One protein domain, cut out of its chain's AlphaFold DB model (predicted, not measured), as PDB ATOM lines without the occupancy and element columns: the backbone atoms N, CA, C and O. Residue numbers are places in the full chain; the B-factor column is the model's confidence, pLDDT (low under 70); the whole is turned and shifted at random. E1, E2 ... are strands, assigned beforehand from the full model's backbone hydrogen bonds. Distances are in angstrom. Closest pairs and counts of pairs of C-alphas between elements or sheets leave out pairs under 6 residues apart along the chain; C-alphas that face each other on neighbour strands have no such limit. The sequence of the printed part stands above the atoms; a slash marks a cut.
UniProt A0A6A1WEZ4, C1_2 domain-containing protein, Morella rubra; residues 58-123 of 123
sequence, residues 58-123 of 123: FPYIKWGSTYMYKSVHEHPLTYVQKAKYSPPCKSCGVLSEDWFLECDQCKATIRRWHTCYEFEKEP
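This is residues 58 to 123 of the 123 residues of the protein "C1_2 domain-containing protein" of Morella rubra (UniProt A0A6A1WEZ4). There is little regular structure here: a small three-stranded meander, each strand the antiparallel neighbour of the one before, sits among long loops. Residues 66 and 67 of the opening stretch pair antiparallel with E1, and residues 82 to 98 make a long loop between E1 and E2. The 66 printed residues hold no named helix and E1, E2, E3, with 12 residues, in that sheet order: all strand. The whole is compact, radius of gyration of the C-alphas 11.6 A, spanning 27 by 27 by 22 A.

Look first at edge strand E1, residues 77 to 81, in a hairpin with E2, residues 99 to 102; N 78 and O 102 are 2.8 A apart, within hydrogen-bond range, and the directions differ by 143 degrees. E2 and E3, residues 109 to 111, form the next hairpin, at 147 degrees, with N 101 and O 110 at 2.8 A, within hydrogen-bond range.

Find C-alpha 77 at (50.176, 44.412, 34.573); E1 runs 13.0 A, E2 9.8 A, and E3 6.9 A to C-alpha 111 at (42.863, 43.572, 26.494).

The farthest C-alphas, of Tyr 60 and Pro 123, are 34.6 A apart. The printed part has no cut; the link E1 to E2 is long. Residues 83 to 97 and 112 to 123 have pLDDT under 70.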
ATOM      1  N   PHE A  58      45.046  29.562  25.134       82.69
ATOM      2  CA  PHE A  58      46.213  30.412  25.399       82.69
ATOM      3  C   PHE A  58      47.363  29.639  26.077       82.69
ATOM      4  O   PHE A  58      47.735  29.968  27.203       82.69
ATOM      5  N   PRO A  59      47.957  28.635  25.402       83.50
ATOM      6  CA  PRO A  59      48.993  27.763  25.979       83.50
ATOM      7  C   PRO A  59      50.230  28.488  26.499       83.50
ATOM      8  O   PRO A  59      50.913  28.000  27.393       83.50
ATOM      9  N   TYR A  60      50.555  29.624  25.887       85.00
ATOM     10  CA  TYR A  60      51.802  30.344  26.129       85.00
ATOM     11  C   TYR A  60      51.655  31.466  27.163       85.00
ATOM     12  O   TYR A  60      52.625  32.163  27.448       85.00
ATOM     13  N   ILE A  61      50.454  31.660  27.718       84.88
ATOM     14  CA  ILE A  61      50.220  32.660  28.757       84.88
ATOM     15  C   ILE A  61      50.423  32.019  30.119       84.88
ATOM     16  O   ILE A  61      49.766  31.044  30.481       84.88
ATOM     17  N   LYS A  62      51.308  32.620  30.913       88.38
ATOM     18  CA  LYS A  62      51.444  32.288  32.326       88.38
ATOM     19  C   LYS A  62      50.455  33.132  33.129       88.38
ATOM     20  O   LYS A  62      50.730  34.286  33.445       88.38
ATOM     21  N   TRP A  63      49.302  32.570  33.461       88.44
ATOM     22  CA  TRP A  63      48.319  33.254  34.305       88.44
ATOM     23  C   TRP A  63      48.918  33.670  35.654       88.44
ATOM     24  O   TRP A  63      49.731  32.946  36.230       88.44
ATOM     25  N   GLY A  64      48.551  34.858  36.128       89.12
ATOM     26  CA  GLY A  64      49.075  35.466  37.351       89.12
ATOM     27  C   GLY A  64      50.487  36.046  37.229       89.12
ATOM     28  O   GLY A  64      50.997  36.594  38.199       89.12
ATOM     29  N   SER A  65      51.146  35.938  36.070       91.00
ATOM     30  CA  SER A  65      52.437  36.600  35.863       91.00
ATOM     31  C   SER A  65      52.261  38.091  35.593       91.00
ATOM     32  O   SER A  65      51.348  38.498  34.869       91.00
ATOM     33  N   THR A  66      53.156  38.887  36.175       91.75
ATOM     34  CA  THR A  66      53.119  40.347  36.119       91.75
ATOM     35  C   THR A  66      54.298  40.882  35.311       91.75
ATOM     36  O   THR A  66      55.437  40.463  35.525       91.75
ATOM     37  N   TYR A  67      54.038  41.826  34.408       87.19
ATOM     38  CA  TYR A  67      55.041  42.425  33.527       87.19
ATOM     39  C   TYR A  67      54.893  43.947  33.433       87.19
ATOM     40  O   TYR A  67      53.794  44.492  33.497       87.19
ATOM     41  N   MET A  68      56.022  44.634  33.240       85.38
ATOM     42  CA  MET A  68      56.080  46.083  33.029       85.38
ATOM     43  C   MET A  68      56.033  46.416  31.535       85.38
ATOM     44  O   MET A  68      57.067  46.444  30.869       85.38
ATOM     45  N   TYR A  69      54.847  46.719  31.016       81.38
ATOM     46  CA  TYR A  69      54.667  47.195  29.641       81.38
ATOM     47  C   TYR A  69      54.615  48.724  29.602       81.38
ATOM     48  O   TYR A  69      53.564  49.291  29.325       81.38
ATOM     49  N   LYS A  70      55.744  49.403  29.861       78.75
ATOM     50  CA  LYS A  70      55.801  50.878  29.977       78.75
ATOM     51  C   LYS A  70      55.224  51.640  28.773       78.75
ATOM     52  O   LYS A  70      54.755  52.756  28.938       78.75
ATOM     53  N   SER A  71      55.257  51.053  27.576       78.38
ATOM     54  CA  SER A  71      54.671  51.636  26.358       78.38
ATOM     55  C   SER A  71      53.140  51.585  26.312       78.38
ATOM     56  O   SER A  71      52.535  52.245  25.474       78.38
ATOM     57  N   VAL A  72      52.521  50.784  27.176       74.12
ATOM     58  CA  VAL A  72      51.071  50.565  27.244       74.12
ATOM     59  C   VAL A  72      50.510  51.108  28.554       74.12
ATOM     60  O   VAL A  72      49.433  51.695  28.569       74.12
ATOM     61  N   HIS A  73      51.223  50.896  29.661       82.75
ATOM     62  CA  HIS A  73      50.787  51.284  30.992       82.75
ATOM     63  C   HIS A  73      51.976  51.513  31.932       82.75
ATOM     64  O   HIS A  73      52.967  50.784  31.891       82.75
ATOM     65  N   GLU A  74      51.869  52.513  32.806       86.56
ATOM     66  CA  GLU A  74      52.956  52.922  33.705       86.56
ATOM     67  C   GLU A  74      53.213  51.930  34.848       86.56
ATOM     68  O   GLU A  74      54.335  51.839  35.350       86.56
ATOM     69  N   HIS A  75      52.202  51.151  35.231       88.62
ATOM     70  CA  HIS A  75      52.275  50.181  36.322       88.62
ATOM     71  C   HIS A  75      52.442  48.736  35.816       88.62
ATOM     72  O   HIS A  75      52.115  48.437  34.662       88.62
ATOM     73  N   PRO A  76      52.888  47.806  36.682       90.38
ATOM     74  CA  PRO A  76      52.923  46.389  36.356       90.38
ATOM     75  C   PRO A  76      51.520  45.844  36.068       90.38
ATOM     76  O   PRO A  76      50.568  46.114  36.801       90.38
ATOM     77  N   LEU A  77      51.416  45.033  35.021       88.56
ATOM     78  CA  LEU A  77      50.176  44.412  34.573       88.56
ATOM     79  C   LEU A  77      50.238  42.899  34.728       88.56
ATOM     80  O   LEU A  77      51.225  42.280  34.335       88.56
ATOM     81  N   THR A  78      49.169  42.309  35.250       91.25
ATOM     82  CA  THR A  78      49.070  40.875  35.531       91.25
ATOM     83  C   THR A  78      48.149  40.179  34.545       91.25
ATOM     84  O   THR A  78      47.017  40.613  34.345       91.25
ATOM     85  N   TYR A  79      48.603  39.071  33.961       89.56
ATOM     86  CA  TYR A  79      47.768  38.235  33.098       89.56
ATOM     87  C   TYR A  79      46.679  37.525  33.900       89.56
ATOM     88  O   TYR A  79      46.979  36.691  34.753       89.56
ATOM     89  N   VAL A  80      45.415  37.778  33.573       86.06
ATOM     90  CA  VAL A  80      44.262  37.136  34.210       86.06
ATOM     91  C   VAL A  80      43.311  36.552  33.173       86.06
ATOM     92  O   VAL A  80      43.102  37.115  32.096       86.06
ATOM     93  N   GLN A  81      42.726  35.405  33.507       80.50
ATOM     94  CA  GLN A  81      41.648  34.797  32.738       80.50
ATOM     95  C   GLN A  81      40.329  35.179  33.406       80.50
ATOM     96  O   GLN A  81      40.136  34.872  34.583       80.50
ATOM     97  N   LYS A  82      39.419  35.840  32.684       73.00
ATOM     98  CA  LYS A  82      38.068  36.085  33.207       73.00
ATOM     99  C   LYS A  82      37.151  34.924  32.836       73.00
ATOM    100  O   LYS A  82      37.362  34.235  31.839       73.00
ATOM    101  N   ALA A  83      36.161  34.664  33.687       62.19
ATOM    102  CA  ALA A  83      35.219  33.570  33.488       62.19
ATOM    103  C   ALA A  83      34.377  33.773  32.216       62.19
ATOM    104  O   ALA A  83      34.194  34.895  31.742       62.19
ATOM    105  N   LYS A  84      33.794  32.677  31.716       58.03
ATOM    106  CA  LYS A  84      32.883  32.630  30.555       58.03
ATOM    107  C   LYS A  84      31.654  33.553  30.681       58.03
ATOM    108  O   LYS A  84      31.021  33.862  29.680       58.03
ATOM    109  N   TYR A  85      31.351  34.003  31.899       59.50
ATOM    110  CA  TYR A  85      30.231  34.886  32.237       59.50
ATOM    111  C   TYR A  85      30.657  36.316  32.584       59.50
ATOM    112  O   TYR A  85      29.861  37.067  33.134       59.50
ATOM    113  N   SER A  86      31.910  36.700  32.320       60.91
ATOM    114  CA  SER A  86      32.302  38.091  32.532       60.91
ATOM    115  C   SER A  86      31.522  38.984  31.564       60.91
ATOM    116  O   SER A  86      31.365  38.623  30.390       60.91
ATOM    117  N   PRO A  87      31.040  40.147  32.036       58.28
ATOM    118  CA  PRO A  87      30.278  41.056  31.203       58.28
ATOM    119  C   PRO A  87      31.086  41.417  29.949       58.28
ATOM    120  O   PRO A  87      32.313  41.592  30.033       58.28
ATOM    121  N   PRO A  88      30.431  41.487  28.776       62.03
ATOM    122  CA  PRO A  88      31.091  41.902  27.553       62.03
ATOM    123  C   PRO A  88      31.652  43.307  27.745       62.03
ATOM    124  O   PRO A  88      31.067  44.156  28.419       62.03
ATOM    125  N   CYS A  89      32.812  43.565  27.150       61.84
ATOM    126  CA  CYS A  89      33.409  44.889  27.228       61.84
ATOM    127  C   CYS A  89      32.457  45.931  26.621       61.84
ATOM    128  O   CYS A  89      32.072  45.801  25.463       61.84
ATOM    129  N   LYS A  90      32.136  47.000  27.358       58.19
ATOM    130  CA  LYS A  90      31.199  48.036  26.895       58.19
ATOM    131  C   LYS A  90      31.571  48.677  25.561       58.19
ATOM    132  O   LYS A  90      30.686  48.999  24.780       58.19
ATOM    133  N   SER A  91      32.862  48.868  25.292       58.28
ATOM    134  CA  SER A  91      33.289  49.580  24.084       58.28
ATOM    135  C   SER A  91      33.353  48.693  22.838       58.28
ATOM    136  O   SER A  91      33.359  49.225  21.733       58.28
ATOM    137  N   CYS A  92      33.467  47.367  22.983       59.97
ATOM    138  CA  CYS A  92      33.617  46.459  21.836       59.97
ATOM    139  C   CYS A  92      32.609  45.299  21.800       59.97
ATOM    140  O   CYS A  92      32.557  44.583  20.808       59.97
ATOM    141  N   GLY A  93      31.815  45.091  22.853       59.41
ATOM    142  CA  GLY A  93      30.749  44.087  22.934       59.41
ATOM    143  C   GLY A  93      31.208  42.623  22.955       59.41
ATOM    144  O   GLY A  93      30.370  41.726  22.950       59.41
ATOM    145  N   VAL A  94      32.516  42.343  22.967       60.16
ATOM    146  CA  VAL A  94      33.039  40.974  22.819       60.16
ATOM    147  C   VAL A  94      32.997  40.202  24.143       60.16
ATOM    148  O   VAL A  94      33.459  40.700  25.173       60.16
ATOM    149  N   LEU A  95      32.479  38.967  24.084       55.50
ATOM    150  CA  LEU A  95      32.403  38.009  25.193       55.50
ATOM    151  C   LEU A  95      33.785  37.487  25.630       55.50
ATOM    152  O   LEU A  95      34.725  37.365  24.845       55.50
ATOM    153  N   SER A  96      33.876  37.172  26.919       58.66
ATOM    154  CA  SER A  96      35.080  37.143  27.751       58.66
ATOM    155  C   SER A  96      35.853  35.819  27.815       58.66
ATOM    156  O   SER A  96      36.547  35.582  28.802       58.66
ATOM    157  N   GLU A  97      35.824  34.964  26.790       59.88
ATOM    158  CA  GLU A  97      36.763  33.820  26.715       59.88
ATOM    159  C   GLU A  97      38.181  34.260  26.280       59.88
ATOM    160  O   GLU A  97      38.868  33.578  25.514       59.88
ATOM    161  N   ASP A  98      38.619  35.434  26.735       72.12
ATOM    162  CA  ASP A  98      39.903  36.039  26.393       72.12
ATOM    163  C   ASP A  98      40.749  36.284  27.648       72.12
ATOM    164  O   ASP A  98      40.274  36.176  28.781       72.12
ATOM    165  N   TRP A  99      42.024  36.596  27.449       79.12
ATOM    166  CA  TRP A  99      42.906  37.031  28.525       79.12
ATOM    167  C   TRP A  99      42.898  38.548  28.680       79.12
ATOM    168  O   TRP A  99      42.738  39.300  27.715       79.12
ATOM    169  N   PHE A 100      43.135  38.993  29.909       80.75
ATOM    170  CA  PHE A 100      43.213  40.398  30.278       80.75
ATOM    171  C   PHE A 100      44.508  40.674  31.038       80.75
ATOM    172  O   PHE A 100      45.145  39.767  31.572       80.75
ATOM    173  N   LEU A 101      44.885  41.943  31.071       83.62
ATOM    174  CA  LEU A 101      45.992  42.484  31.837       83.62
ATOM    175  C   LEU A 101      45.428  43.430  32.891       83.62
ATOM    176  O   LEU A 101      44.900  44.480  32.543       83.62
ATOM    177  N   GLU A 102      45.527  43.067  34.161       85.81
ATOM    178  CA  GLU A 102      45.018  43.886  35.262       85.81
ATOM    179  C   GLU A 102      46.150  44.595  35.997       85.81
ATOM    180  O   GLU A 102      47.173  44.000  36.337       85.81
ATOM    181  N   CYS A 103      45.951  45.884  36.245       86.88
ATOM    182  CA  CYS A 103      46.801  46.688  37.101       86.88
ATOM    183  C   CYS A 103      46.195  46.728  38.500       86.88
ATOM    184  O   CYS A 103      45.107  47.266  38.693       86.88
ATOM    185  N   ASP A 104      46.918  46.229  39.497       86.94
ATOM    186  CA  ASP A 104      46.438  46.288  40.878       86.94
ATOM    187  C   ASP A 104      46.466  47.715  41.458       86.94
ATOM    188  O   ASP A 104      45.658  48.052  42.322       86.94
ATOM    189  N   GLN A 105      47.350  48.577  40.946       87.50
ATOM    190  CA  GLN A 105      47.591  49.912  41.500       87.50
ATOM    191  C   GLN A 105      46.492  50.906  41.117       87.50
ATOM    192  O   GLN A 105      45.920  51.561  41.982       87.50
ATOM    193  N   CYS A 106      46.155  50.990  39.830       86.00
ATOM    194  CA  CYS A 106      45.104  51.888  39.344       86.00
ATOM    195  C   CYS A 106      43.795  51.167  38.998       86.00
ATOM    196  O   CYS A 106      42.849  51.807  38.546       86.00
ATOM    197  N   LYS A 107      43.731  49.842  39.197       80.81
ATOM    198  CA  LYS A 107      42.568  48.992  38.886       80.81
ATOM    199  C   LYS A 107      42.175  48.980  37.401       80.81
ATOM    200  O   LYS A 107      41.056  48.605  37.062       80.81
ATOM    201  N   ALA A 108      43.100  49.345  36.507       76.44
ATOM    202  CA  ALA A 108      42.898  49.252  35.065       76.44
ATOM    203  C   ALA A 108      42.869  47.791  34.596       76.44
ATOM    204  O   ALA A 108      43.585  46.943  35.122       76.44
ATOM    205  N   THR A 109      42.080  47.510  33.561       75.94
ATOM    206  CA  THR A 109      42.072  46.224  32.852       75.94
ATOM    207  C   THR A 109      42.318  46.490  31.369       75.94
ATOM    208  O   THR A 109      41.641  47.321  30.778       75.94
ATOM    209  N   ILE A 110      43.273  45.795  30.758       74.44
ATOM    210  CA  ILE A 110      43.711  45.991  29.371       74.44
ATOM    211  C   ILE A 110      43.541  44.680  28.601       74.44
ATOM    212  O   ILE A 110      43.883  43.608  29.101       74.44
ATOM    213  N   ARG A 111      43.025  44.741  27.371       73.38
ATOM    214  CA  ARG A 111      42.863  43.572  26.494       73.38
ATOM    215  C   ARG A 111      43.889  43.597  25.358       73.38
ATOM    216  O   ARG A 111      44.303  44.663  24.914       73.38
ATOM    217  N   ARG A 112      44.247  42.411  24.844       64.06
ATOM    218  CA  ARG A 112      45.253  42.177  23.784       64.06
ATOM    219  C   ARG A 112      45.187  43.125  22.581       64.06
ATOM    220  O   ARG A 112      46.234  43.440  22.030       64.06
ATOM    221  N   TRP A 113      43.990  43.522  22.139       50.66
ATOM    222  CA  TRP A 113      43.810  44.277  20.887       50.66
ATOM    223  C   TRP A 113      42.895  45.493  20.965       50.66
ATOM    224  O   TRP A 113      42.715  46.183  19.969       50.66
ATOM    225  N   HIS A 114      42.383  45.812  22.149       47.97
ATOM    226  CA  HIS A 114      41.703  47.074  22.379       47.97
ATOM    227  C   HIS A 114      42.056  47.554  23.783       47.97
ATOM    228  O   HIS A 114      41.861  46.843  24.771       47.97
ATOM    229  N   THR A 115      42.583  48.769  23.866       48.59
ATOM    230  CA  THR A 115      42.705  49.545  25.099       48.59
ATOM    231  C   THR A 115      41.305  49.954  25.565       48.59
ATOM    232  O   THR A 115      40.901  51.107  25.446       48.59
ATOM    233  N   CYS A 116      40.505  48.987  26.000       49.28
ATOM    234  CA  CYS A 116      39.204  49.240  26.599       49.28
ATOM    235  C   CYS A 116      39.416  49.447  28.097       49.28
ATOM    236  O   CYS A 116      39.671  48.480  28.806       49.28
ATOM    237  N   TYR A 117      39.354  50.695  28.557       50.16
ATOM    238  CA  TYR A 117      39.773  51.087  29.908       50.16
ATOM    239  C   TYR A 117      38.713  50.912  31.006       50.16
ATOM    240  O   TYR A 117      39.014  51.171  32.167       50.16
ATOM    241  N   GLU A 118      37.494  50.462  30.693       44.56
ATOM    242  CA  GLU A 118      36.392  50.476  31.663       44.56
ATOM    243  C   GLU A 118      35.565  49.182  31.630       44.56
ATOM    244  O   GLU A 118      34.924  48.844  30.632       44.56
ATOM    245  N   PHE A 119      35.575  48.465  32.757       49.97
ATOM    246  CA  PHE A 119      34.611  47.421  33.099       49.97
ATOM    247  C   PHE A 119      33.792  47.942  34.284       49.97
ATOM    248  O   PHE A 119      34.368  48.487  35.227       49.97
ATOM    249  N   GLU A 120      32.464  47.814  34.239       40.25
ATOM    250  CA  GLU A 120      31.619  48.176  35.381       40.25
ATOM    251  C   GLU A 120      31.943  47.287  36.582       40.25
ATOM    252  O   GLU A 120      31.995  46.062  36.470       40.25
ATOM    253  N   LYS A 121      32.141  47.922  37.740       39.25
ATOM    254  CA  LYS A 121      31.896  47.269  39.023       39.25
ATOM    255  C   LYS A 121      30.380  47.090  39.115       39.25
ATOM    256  O   LYS A 121      29.665  48.085  39.004       39.25
ATOM    257  N   GLU A 122      29.901  45.856  39.252       35.22
ATOM    258  CA  GLU A 122      28.502  45.633  39.636       35.22
ATOM    259  C   GLU A 122      28.226  46.275  41.014       35.22
ATOM    260  O   GLU A 122      29.173  46.431  41.796       35.22
ATOM    261  N   PRO A 123      26.978  46.719  41.262       42.62
ATOM    262  CA  PRO A 123      26.591  47.485  42.450       42.62
ATOM    263  C   PRO A 123      26.769  46.739  43.778       42.62
ATOM    264  O   PRO A 123      26.645  45.494  43.800       42.62
TER     265      PRO A 123